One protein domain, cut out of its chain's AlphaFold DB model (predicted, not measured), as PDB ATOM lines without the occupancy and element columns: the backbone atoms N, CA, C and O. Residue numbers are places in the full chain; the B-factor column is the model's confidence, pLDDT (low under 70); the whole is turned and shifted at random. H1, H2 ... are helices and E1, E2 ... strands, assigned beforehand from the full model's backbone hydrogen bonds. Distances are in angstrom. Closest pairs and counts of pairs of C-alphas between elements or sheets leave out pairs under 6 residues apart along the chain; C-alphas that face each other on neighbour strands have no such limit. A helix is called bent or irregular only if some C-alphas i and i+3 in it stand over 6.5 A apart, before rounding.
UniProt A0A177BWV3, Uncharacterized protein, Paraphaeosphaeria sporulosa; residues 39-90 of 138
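Overview. This is residues 39 to 90 of the 138 residues of an uncharacterized protein of Paraphaeosphaeria sporulosa (UniProt A0A177BWV3). A two-stranded hairpin, E1 and E2, forms one wall of a small rounded domain, and three short helices gather round it: H2 packs mainly on E2, while H1 and H3 come together near the end of the hairpin where E1 begins and E2 ends. The loop of residues 76 to 84 joins the strands at the hairpin's other end. The printed part has 52 residues, with three named helices and two named strands in the order H1, H2, H3, E1, E2; the sheet, in the order E1, E2, is antiparallel. The class is mixed, helices and strands. The whole is compact, with a radius of gyration of the C-alphas of 9.6 A and spans of 24 by 22 by 17 A.

Arrangement. H1, residues 40 to 46, and H2, residues 50 to 59, are close but not clearly touching; their closest C-alphas, those of Leu 44 and Glu 50, are 6.8 A apart. Their lines stand at a shallow tilt of 31 degrees, opposite ways. H1 touches H3, residues 66 to 70, and the closest C-alphas, those of Gly 40 and Leu 70, are 4.6 A apart. H2 and H3 are close but not clearly touching, with the C-alphas of Ile 53 and Val 69 closest at 7.3 A. E1, residues 72 to 75, and E2, residues 85 to 89, form an antiparallel hairpin, their directions at 154 degrees. N 73 and O 88 are within hydrogen-bond range at 2.9 A, and N 75 and O 85 at 2.8 A. The closest C-alphas of H1 and E1, those of Gly 40 and Ser 72, are 5.5 A apart; those of H2 and E2, Pro 56 and Phe 86, are 5.6 A apart. H1 and E2 are apart, as are H2 and E1. Every O i to N i+4 pair is within hydrogen-bond range in H1 and H3, and 3 of 6 are in H2.

Along the chain. H1 begins at C-alpha 40, (42.130, -21.371, -44.402), and measures 10.0 A from first to last C-alpha. H2 measures 15.3 A and is neither bent nor irregular, but only just: C-alphas 51 and 54 are 6.1 A apart. H3 measures 6.0 A, E1 10.3 A and E2 11.9 A. E2 ends at C-alpha 89, (36.043, -13.992, -42.793).

Size, cuts and confidence. The two C-alphas farthest apart, those of Asp 67 and Val 79, are 26.8 A from each other. The printed part has no cut and no long link. The mean pLDDT of the printed part is 74.9, and it is under 70 at residues 48 to 57 and 78 to 83.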
ATOM      1  N   GLY A  39      45.721 -18.813 -42.456       87.38
ATOM      2  CA  GLY A  39      44.743 -18.712 -43.531       87.38
ATOM      3  C   GLY A  39      44.101 -20.072 -43.792       87.38
ATOM      4  O   GLY A  39      44.766 -21.106 -43.734       87.38
ATOM      5  N   GLY A  40      42.805 -20.106 -44.107       84.19
ATOM      6  CA  GLY A  40      42.130 -21.371 -44.402       84.19
ATOM      7  C   GLY A  40      42.743 -22.135 -45.578       84.19
ATOM      8  O   GLY A  40      42.837 -23.358 -45.524       84.19
ATOM      9  N   SER A  41      43.256 -21.437 -46.597       84.38
ATOM     10  CA  SER A  41      44.033 -22.060 -47.678       84.38
ATOM     11  C   SER A  41      45.304 -22.754 -47.179       84.38
ATOM     12  O   SER A  41      45.617 -23.853 -47.634       84.38
ATOM     13  N   ASP A  42      46.018 -22.142 -46.233       83.38
ATOM     14  CA  ASP A  42      47.241 -22.705 -45.665       83.38
ATOM     15  C   ASP A  42      46.921 -23.907 -44.768       83.38
ATOM     16  O   ASP A  42      47.575 -24.944 -44.893       83.38
ATOM     17  N   LEU A  43      45.852 -23.839 -43.961       79.00
ATOM     18  CA  LEU A  43      45.353 -24.983 -43.183       79.00
ATOM     19  C   LEU A  43      45.020 -26.185 -44.068       79.00
ATOM     20  O   LEU A  43      45.490 -27.289 -43.801       79.00
ATOM     21  N   LEU A  44      44.265 -25.970 -45.149       81.06
ATOM     22  CA  LEU A  44      43.929 -27.032 -46.100       81.06
ATOM     23  C   LEU A  44      45.164 -27.604 -46.814       81.06
ATOM     24  O   LEU A  44      45.152 -28.762 -47.222       81.06
ATOM     25  N   SER A  45      46.239 -26.822 -46.954       78.62
ATOM     26  CA  SER A  45      47.497 -27.303 -47.539       78.62
ATOM     27  C   SER A  45      48.328 -28.164 -46.577       78.62
ATOM     28  O   SER A  45      49.084 -29.025 -47.025       78.62
ATOM     29  N   MET A  46      48.187 -27.952 -45.263       72.75
ATOM     30  CA  MET A  46      48.957 -28.649 -44.224       72.75
ATOM     31  C   MET A  46      48.364 -30.011 -43.837       72.75
ATOM     32  O   MET A  46      49.075 -30.865 -43.302       72.75
ATOM     33  N   GLY A  47      47.082 -30.252 -44.120       70.06
ATOM     34  CA  GLY A  47      46.452 -31.531 -43.818       70.06
ATOM     35  C   GLY A  47      44.940 -31.539 -43.993       70.06
ATOM     36  O   GLY A  47      44.344 -30.655 -44.603       70.06
ATOM     37  N   ASN A  48      44.308 -32.569 -43.436       65.25
ATOM     38  CA  ASN A  48      42.890 -32.855 -43.629       65.25
ATOM     39  C   ASN A  48      41.990 -32.041 -42.676       65.25
ATOM     40  O   ASN A  48      41.202 -32.595 -41.914       65.25
ATOM     41  N   TYR A  49      42.135 -30.714 -42.699       67.69
ATOM     42  CA  TYR A  49      41.408 -29.788 -41.824       67.69
ATOM     43  C   TYR A  49      39.952 -29.532 -42.251       67.69
ATOM     44  O   TYR A  49      39.210 -28.893 -41.506       67.69
ATOM     45  N   GLU A  50      39.503 -30.038 -43.407       64.50
ATOM     46  CA  GLU A  50      38.127 -29.825 -43.896       64.50
ATOM     47  C   GLU A  50      37.054 -30.254 -42.880       64.50
ATOM     48  O   GLU A  50      36.044 -29.568 -42.716       64.50
ATOM     49  N   GLY A  51      37.272 -31.363 -42.166       62.50
ATOM     50  CA  GLY A  51      36.340 -31.848 -41.145       62.50
ATOM     51  C   GLY A  51      36.308 -30.974 -39.887       62.50
ATOM     52  O   GLY A  51      35.242 -30.754 -39.308       62.50
ATOM     53  N   ASP A  52      37.461 -30.435 -39.492       65.62
ATOM     54  CA  ASP A  52      37.627 -29.691 -38.241       65.62
ATOM     55  C   ASP A  52      37.286 -28.204 -38.373       65.62
ATOM     56  O   ASP A  52      36.915 -27.568 -37.385       65.62
ATOM     57  N   ILE A  53      37.328 -27.662 -39.592       65.81
ATOM     58  CA  ILE A  53      36.995 -26.267 -39.893       65.81
ATOM     59  C   ILE A  53      35.477 -26.002 -39.821       65.81
ATOM     60  O   ILE A  53      35.056 -24.913 -39.435       65.81
ATOM     61  N   ASN A  54      34.615 -26.981 -40.098       65.88
ATOM     62  CA  ASN A  54      33.160 -26.747 -40.134       65.88
ATOM     63  C   ASN A  54      32.535 -26.460 -38.755       65.88
ATOM     64  O   ASN A  54      31.552 -25.718 -38.645       65.88
ATOM     65  N   ASN A  55      33.117 -27.011 -37.689       69.88
ATOM     66  CA  ASN A  55      32.664 -26.792 -36.315       69.88
ATOM     67  C   ASN A  55      32.793 -25.322 -35.859       69.88
ATOM     68  O   ASN A  55      31.796 -24.776 -35.377       69.88
ATOM     69  N   PRO A  56      33.950 -24.644 -36.013       67.00
ATOM     70  CA  PRO A  56      34.085 -23.236 -35.652       67.00
ATOM     71  C   PRO A  56      33.227 -22.306 -36.523       67.00
ATOM     72  O   PRO A  56      32.677 -21.350 -35.982       67.00
ATOM     73  N   PHE A  57      33.020 -22.599 -37.814       67.31
ATOM     74  CA  PHE A  57      32.072 -21.836 -38.645       67.31
ATOM     75  C   PHE A  57      30.640 -21.931 -38.114       67.31
ATOM     76  O   PHE A  57      29.982 -20.910 -37.917       67.31
ATOM     77  N   THR A  58      30.182 -23.147 -37.803       71.19
ATOM     78  CA  THR A  58      28.837 -23.374 -37.255       71.19
ATOM     79  C   THR A  58      28.663 -22.679 -35.904       71.19
ATOM     80  O   THR A  58      27.652 -22.016 -35.676       71.19
ATOM     81  N   ALA A  59      29.665 -22.765 -35.022       70.19
ATOM     82  CA  ALA A  59      29.657 -22.074 -33.732       70.19
ATOM     83  C   ALA A  59      29.642 -20.539 -33.879       70.19
ATOM     84  O   ALA A  59      29.024 -19.854 -33.067       70.19
ATOM     85  N   ALA A  60      30.279 -20.006 -34.924       71.06
ATOM     86  CA  ALA A  60      30.299 -18.581 -35.250       71.06
ATOM     87  C   ALA A  60      29.090 -18.113 -36.092       71.06
ATOM     88  O   ALA A  60      29.012 -16.934 -36.448       71.06
ATOM     89  N   GLY A  61      28.155 -19.011 -36.433       75.75
ATOM     90  CA  GLY A  61      27.001 -18.706 -37.284       75.75
ATOM     91  C   GLY A  61      27.379 -18.303 -38.713       75.75
ATOM     92  O   GLY A  61      26.667 -17.524 -39.343       75.75
ATOM     93  N   GLN A  62      28.521 -18.781 -39.201       78.25
ATOM     94  CA  GLN A  62      29.071 -18.450 -40.511       78.25
ATOM     95  C   GLN A  62      28.818 -19.584 -41.525       78.25
ATOM     96  O   GLN A  62      28.728 -20.750 -41.129       78.25
ATOM     97  N   PRO A  63      28.723 -19.274 -42.830       79.62
ATOM     98  CA  PRO A  63      28.650 -20.293 -43.873       79.62
ATOM     99  C   PRO A  63      29.897 -21.187 -43.897       79.62
ATOM    100  O   PRO A  63      31.005 -20.725 -43.648       79.62
ATOM    101  N   THR A  64      29.712 -22.463 -44.232       79.50
ATOM    102  CA  THR A  64      30.783 -23.469 -44.363       79.50
ATOM    103  C   THR A  64      31.130 -23.759 -45.827       79.50
ATOM    104  O   THR A  64      31.622 -24.840 -46.145       79.50
ATOM    105  N   ASP A  65      30.784 -22.865 -46.756       81.44
ATOM    106  CA  ASP A  65      31.151 -23.053 -48.160       81.44
ATOM    107  C   ASP A  65      32.660 -22.864 -48.376       81.44
ATOM    108  O   ASP A  65      33.366 -22.277 -47.552       81.44
ATOM    109  N   GLY A  66      33.157 -23.382 -49.500       78.75
ATOM    110  CA  GLY A  66      34.585 -23.381 -49.807       78.75
ATOM    111  C   GLY A  66      35.209 -21.984 -49.816       78.75
ATOM    112  O   GLY A  66      36.354 -21.845 -49.400       78.75
ATOM    113  N   ASP A  67      34.469 -20.940 -50.203       82.56
ATOM    114  CA  ASP A  67      34.987 -19.570 -50.185       82.56
ATOM    115  C   ASP A  67      35.142 -19.057 -48.750       82.56
ATOM    116  O   ASP A  67      36.148 -18.426 -48.418       82.56
ATOM    117  N   HIS A  68      34.183 -19.356 -47.871       82.06
ATOM    118  CA  HIS A  68      34.310 -19.025 -46.453       82.06
ATOM    119  C   HIS A  68      35.481 -19.759 -45.819       82.06
ATOM    120  O   HIS A  68      36.269 -19.122 -45.121       82.06
ATOM    121  N   VAL A  69      35.660 -21.044 -46.119       81.56
ATOM    122  CA  VAL A  69      36.817 -21.812 -45.650       81.56
ATOM    123  C   VAL A  69      38.120 -21.186 -46.149       81.56
ATOM    124  O   VAL A  69      38.972 -20.848 -45.334       81.56
ATOM    125  N   LEU A  70      38.266 -20.962 -47.457       83.81
ATOM    126  CA  LEU A  70      39.512 -20.491 -48.072       83.81
ATOM    127  C   LEU A  70      39.892 -19.063 -47.669       83.81
ATOM    128  O   LEU A  70      41.078 -18.760 -47.531       83.81
ATOM    129  N   TYR A  71      38.910 -18.181 -47.483       85.25
ATOM    130  CA  TYR A  71      39.142 -16.753 -47.250       85.25
ATOM    131  C   TYR A  71      38.905 -16.318 -45.803       85.25
ATOM    132  O   TYR A  71      38.642 -15.138 -45.547       85.25
ATOM    133  N   SER A  72      39.004 -17.248 -44.856       84.94
ATOM    134  CA  SER A  72      38.957 -16.953 -43.424       84.94
ATOM    135  C   SER A  72      40.315 -17.103 -42.754       84.94
ATOM    136  O   SER A  72      41.185 -17.843 -43.214       84.94
ATOM    137  N   LEU A  73      40.474 -16.379 -41.649       87.12
ATOM    138  CA  LEU A  73      41.605 -16.493 -40.740       87.12
ATOM    139  C   LEU A  73      41.173 -17.261 -39.496       87.12
ATOM    140  O   LEU A  73      40.124 -16.963 -38.909       87.12
ATOM    141  N   PHE A  74      42.016 -18.189 -39.071       86.06
ATOM    142  CA  PHE A  74      41.794 -19.013 -37.896       86.06
ATOM    143  C   PHE A  74      42.960 -18.888 -36.930       86.06
ATOM    144  O   PHE A  74      44.087 -18.671 -37.362       86.06
ATOM    145  N   ASN A  75      42.706 -19.060 -35.635       85.94
ATOM    146  CA  ASN A  75      43.759 -19.201 -34.641       85.94
ATOM    147  C   ASN A  75      43.855 -20.658 -34.189       85.94
ATOM    148  O   ASN A  75      42.850 -21.291 -33.859       85.94
ATOM    149  N   SER A  76      45.074 -21.176 -34.116       78.81
ATOM    150  CA  SER A  76      45.365 -22.467 -33.504       78.81
ATOM    151  C   SER A  76      45.444 -22.355 -31.973       78.81
ATOM    152  O   SER A  76      46.482 -22.621 -31.369       78.81
ATOM    153  N   ASN A  77      44.344 -21.973 -31.326       70.69
ATOM    154  CA  ASN A  77      44.282 -21.752 -29.874       70.69
ATOM    155  C   ASN A  77      43.886 -22.999 -29.080       70.69
ATOM    156  O   ASN A  77      43.771 -22.955 -27.851       70.69
ATOM    157  N   SER A  78      43.631 -24.118 -29.754       59.56
ATOM    158  CA  SER A  78      43.140 -25.302 -29.071       59.56
ATOM    159  C   SER A  78      44.284 -26.171 -28.566       59.56
ATOM    160  O   SER A  78      45.203 -26.528 -29.294       59.56
ATOM    161  N   VAL A  79      44.178 -26.575 -27.300       53.66
ATOM    162  CA  VAL A  79      45.008 -27.631 -26.688       53.66
ATOM    163  C   VAL A  79      44.728 -29.012 -27.306       53.66
ATOM    164  O   VAL A  79      45.423 -29.980 -27.011       53.66
ATOM    165  N   ILE A  80      43.687 -29.110 -28.138       56.06
ATOM    166  CA  ILE A  80      43.295 -30.302 -28.881       56.06
ATOM    167  C   ILE A  80      43.857 -30.186 -30.297       56.06
ATOM    168  O   ILE A  80      43.544 -29.243 -31.022       56.06
ATOM    169  N   ILE A  81      44.659 -31.174 -30.685       54.94
ATOM    170  CA  ILE A  81      45.212 -31.307 -32.035       54.94
ATOM    171  C   ILE A  81      44.080 -31.226 -33.074       54.94
ATOM    172  O   ILE A  81      43.049 -31.873 -32.909       54.94
ATOM    173  N   GLY A  82      44.271 -30.420 -34.124       55.47
ATOM    174  CA  GLY A  82      43.311 -30.274 -35.226       55.47
ATOM    175  C   GLY A  82      42.222 -29.217 -35.012       55.47
ATOM    176  O   GLY A  82      41.569 -28.813 -35.967       55.47
ATOM    177  N   LYS A  83      42.043 -28.691 -33.791       68.56
ATOM    178  CA  LYS A  83      41.023 -27.666 -33.534       68.56
ATOM    179  C   LYS A  83      41.548 -26.253 -33.751       68.56
ATOM    180  O   LYS A  83      42.485 -25.809 -33.091       68.56
ATOM    181  N   VAL A  84      40.846 -25.523 -34.608       75.56
ATOM    182  CA  VAL A  84      41.083 -24.106 -34.877       75.56
ATOM    183  C   VAL A  84      39.875 -23.272 -34.458       75.56
ATOM    184  O   VAL A  84      38.738 -23.742 -34.468       75.56
ATOM    185  N   GLU A  85      40.116 -22.028 -34.070       82.50
ATOM    186  CA  GLU A  85      39.077 -21.050 -33.761       82.50
ATOM    187  C   GLU A  85      38.932 -20.084 -34.930       82.50
ATOM    188  O   GLU A  85      39.920 -19.550 -35.429       82.50
ATOM    189  N   PHE A  86      37.701 -19.842 -35.374       83.50
ATOM    190  CA  PHE A  86      37.440 -18.828 -36.389       83.50
ATOM    191  C   PHE A  86      37.692 -17.433 -35.811       83.50
ATOM    192  O   PHE A  86      37.120 -17.072 -34.783       83.50
ATOM    193  N   ILE A  87      38.509 -16.633 -36.495       85.06
ATOM    194  CA  ILE A  87      38.748 -15.235 -36.125       85.06
ATOM    195  C   ILE A  87      37.859 -14.322 -36.964       85.06
ATOM    196  O   ILE A  87      37.143 -13.477 -36.429       85.06
ATOM    197  N   LYS A  88      37.951 -14.445 -38.293       84.38
ATOM    198  CA  LYS A  88      37.237 -13.573 -39.231       84.38
ATOM    199  C   LYS A  88      37.206 -14.150 -40.640       84.38
ATOM    200  O   LYS A  88      38.189 -14.723 -41.104       84.38
ATOM    201  N   PHE A  89      36.122 -13.860 -41.348       83.69
ATOM    202  CA  PHE A  89      36.043 -13.992 -42.793       83.69
ATOM    203  C   PHE A  89      36.559 -12.705 -43.430       83.69
ATOM    204  O   PHE A  89      36.231 -11.603 -42.982       83.69
ATOM    205  N   TRP A  90      37.388 -12.839 -44.460       77.62
ATOM    206  CA  TRP A  90      37.991 -11.705 -45.145       77.62
ATOM    207  C   TRP A  90      37.367 -11.444 -46.514       77.62
ATOM    208  O   TRP A  90      37.224 -10.285 -46.894       77.62
TER     209      TRP A  90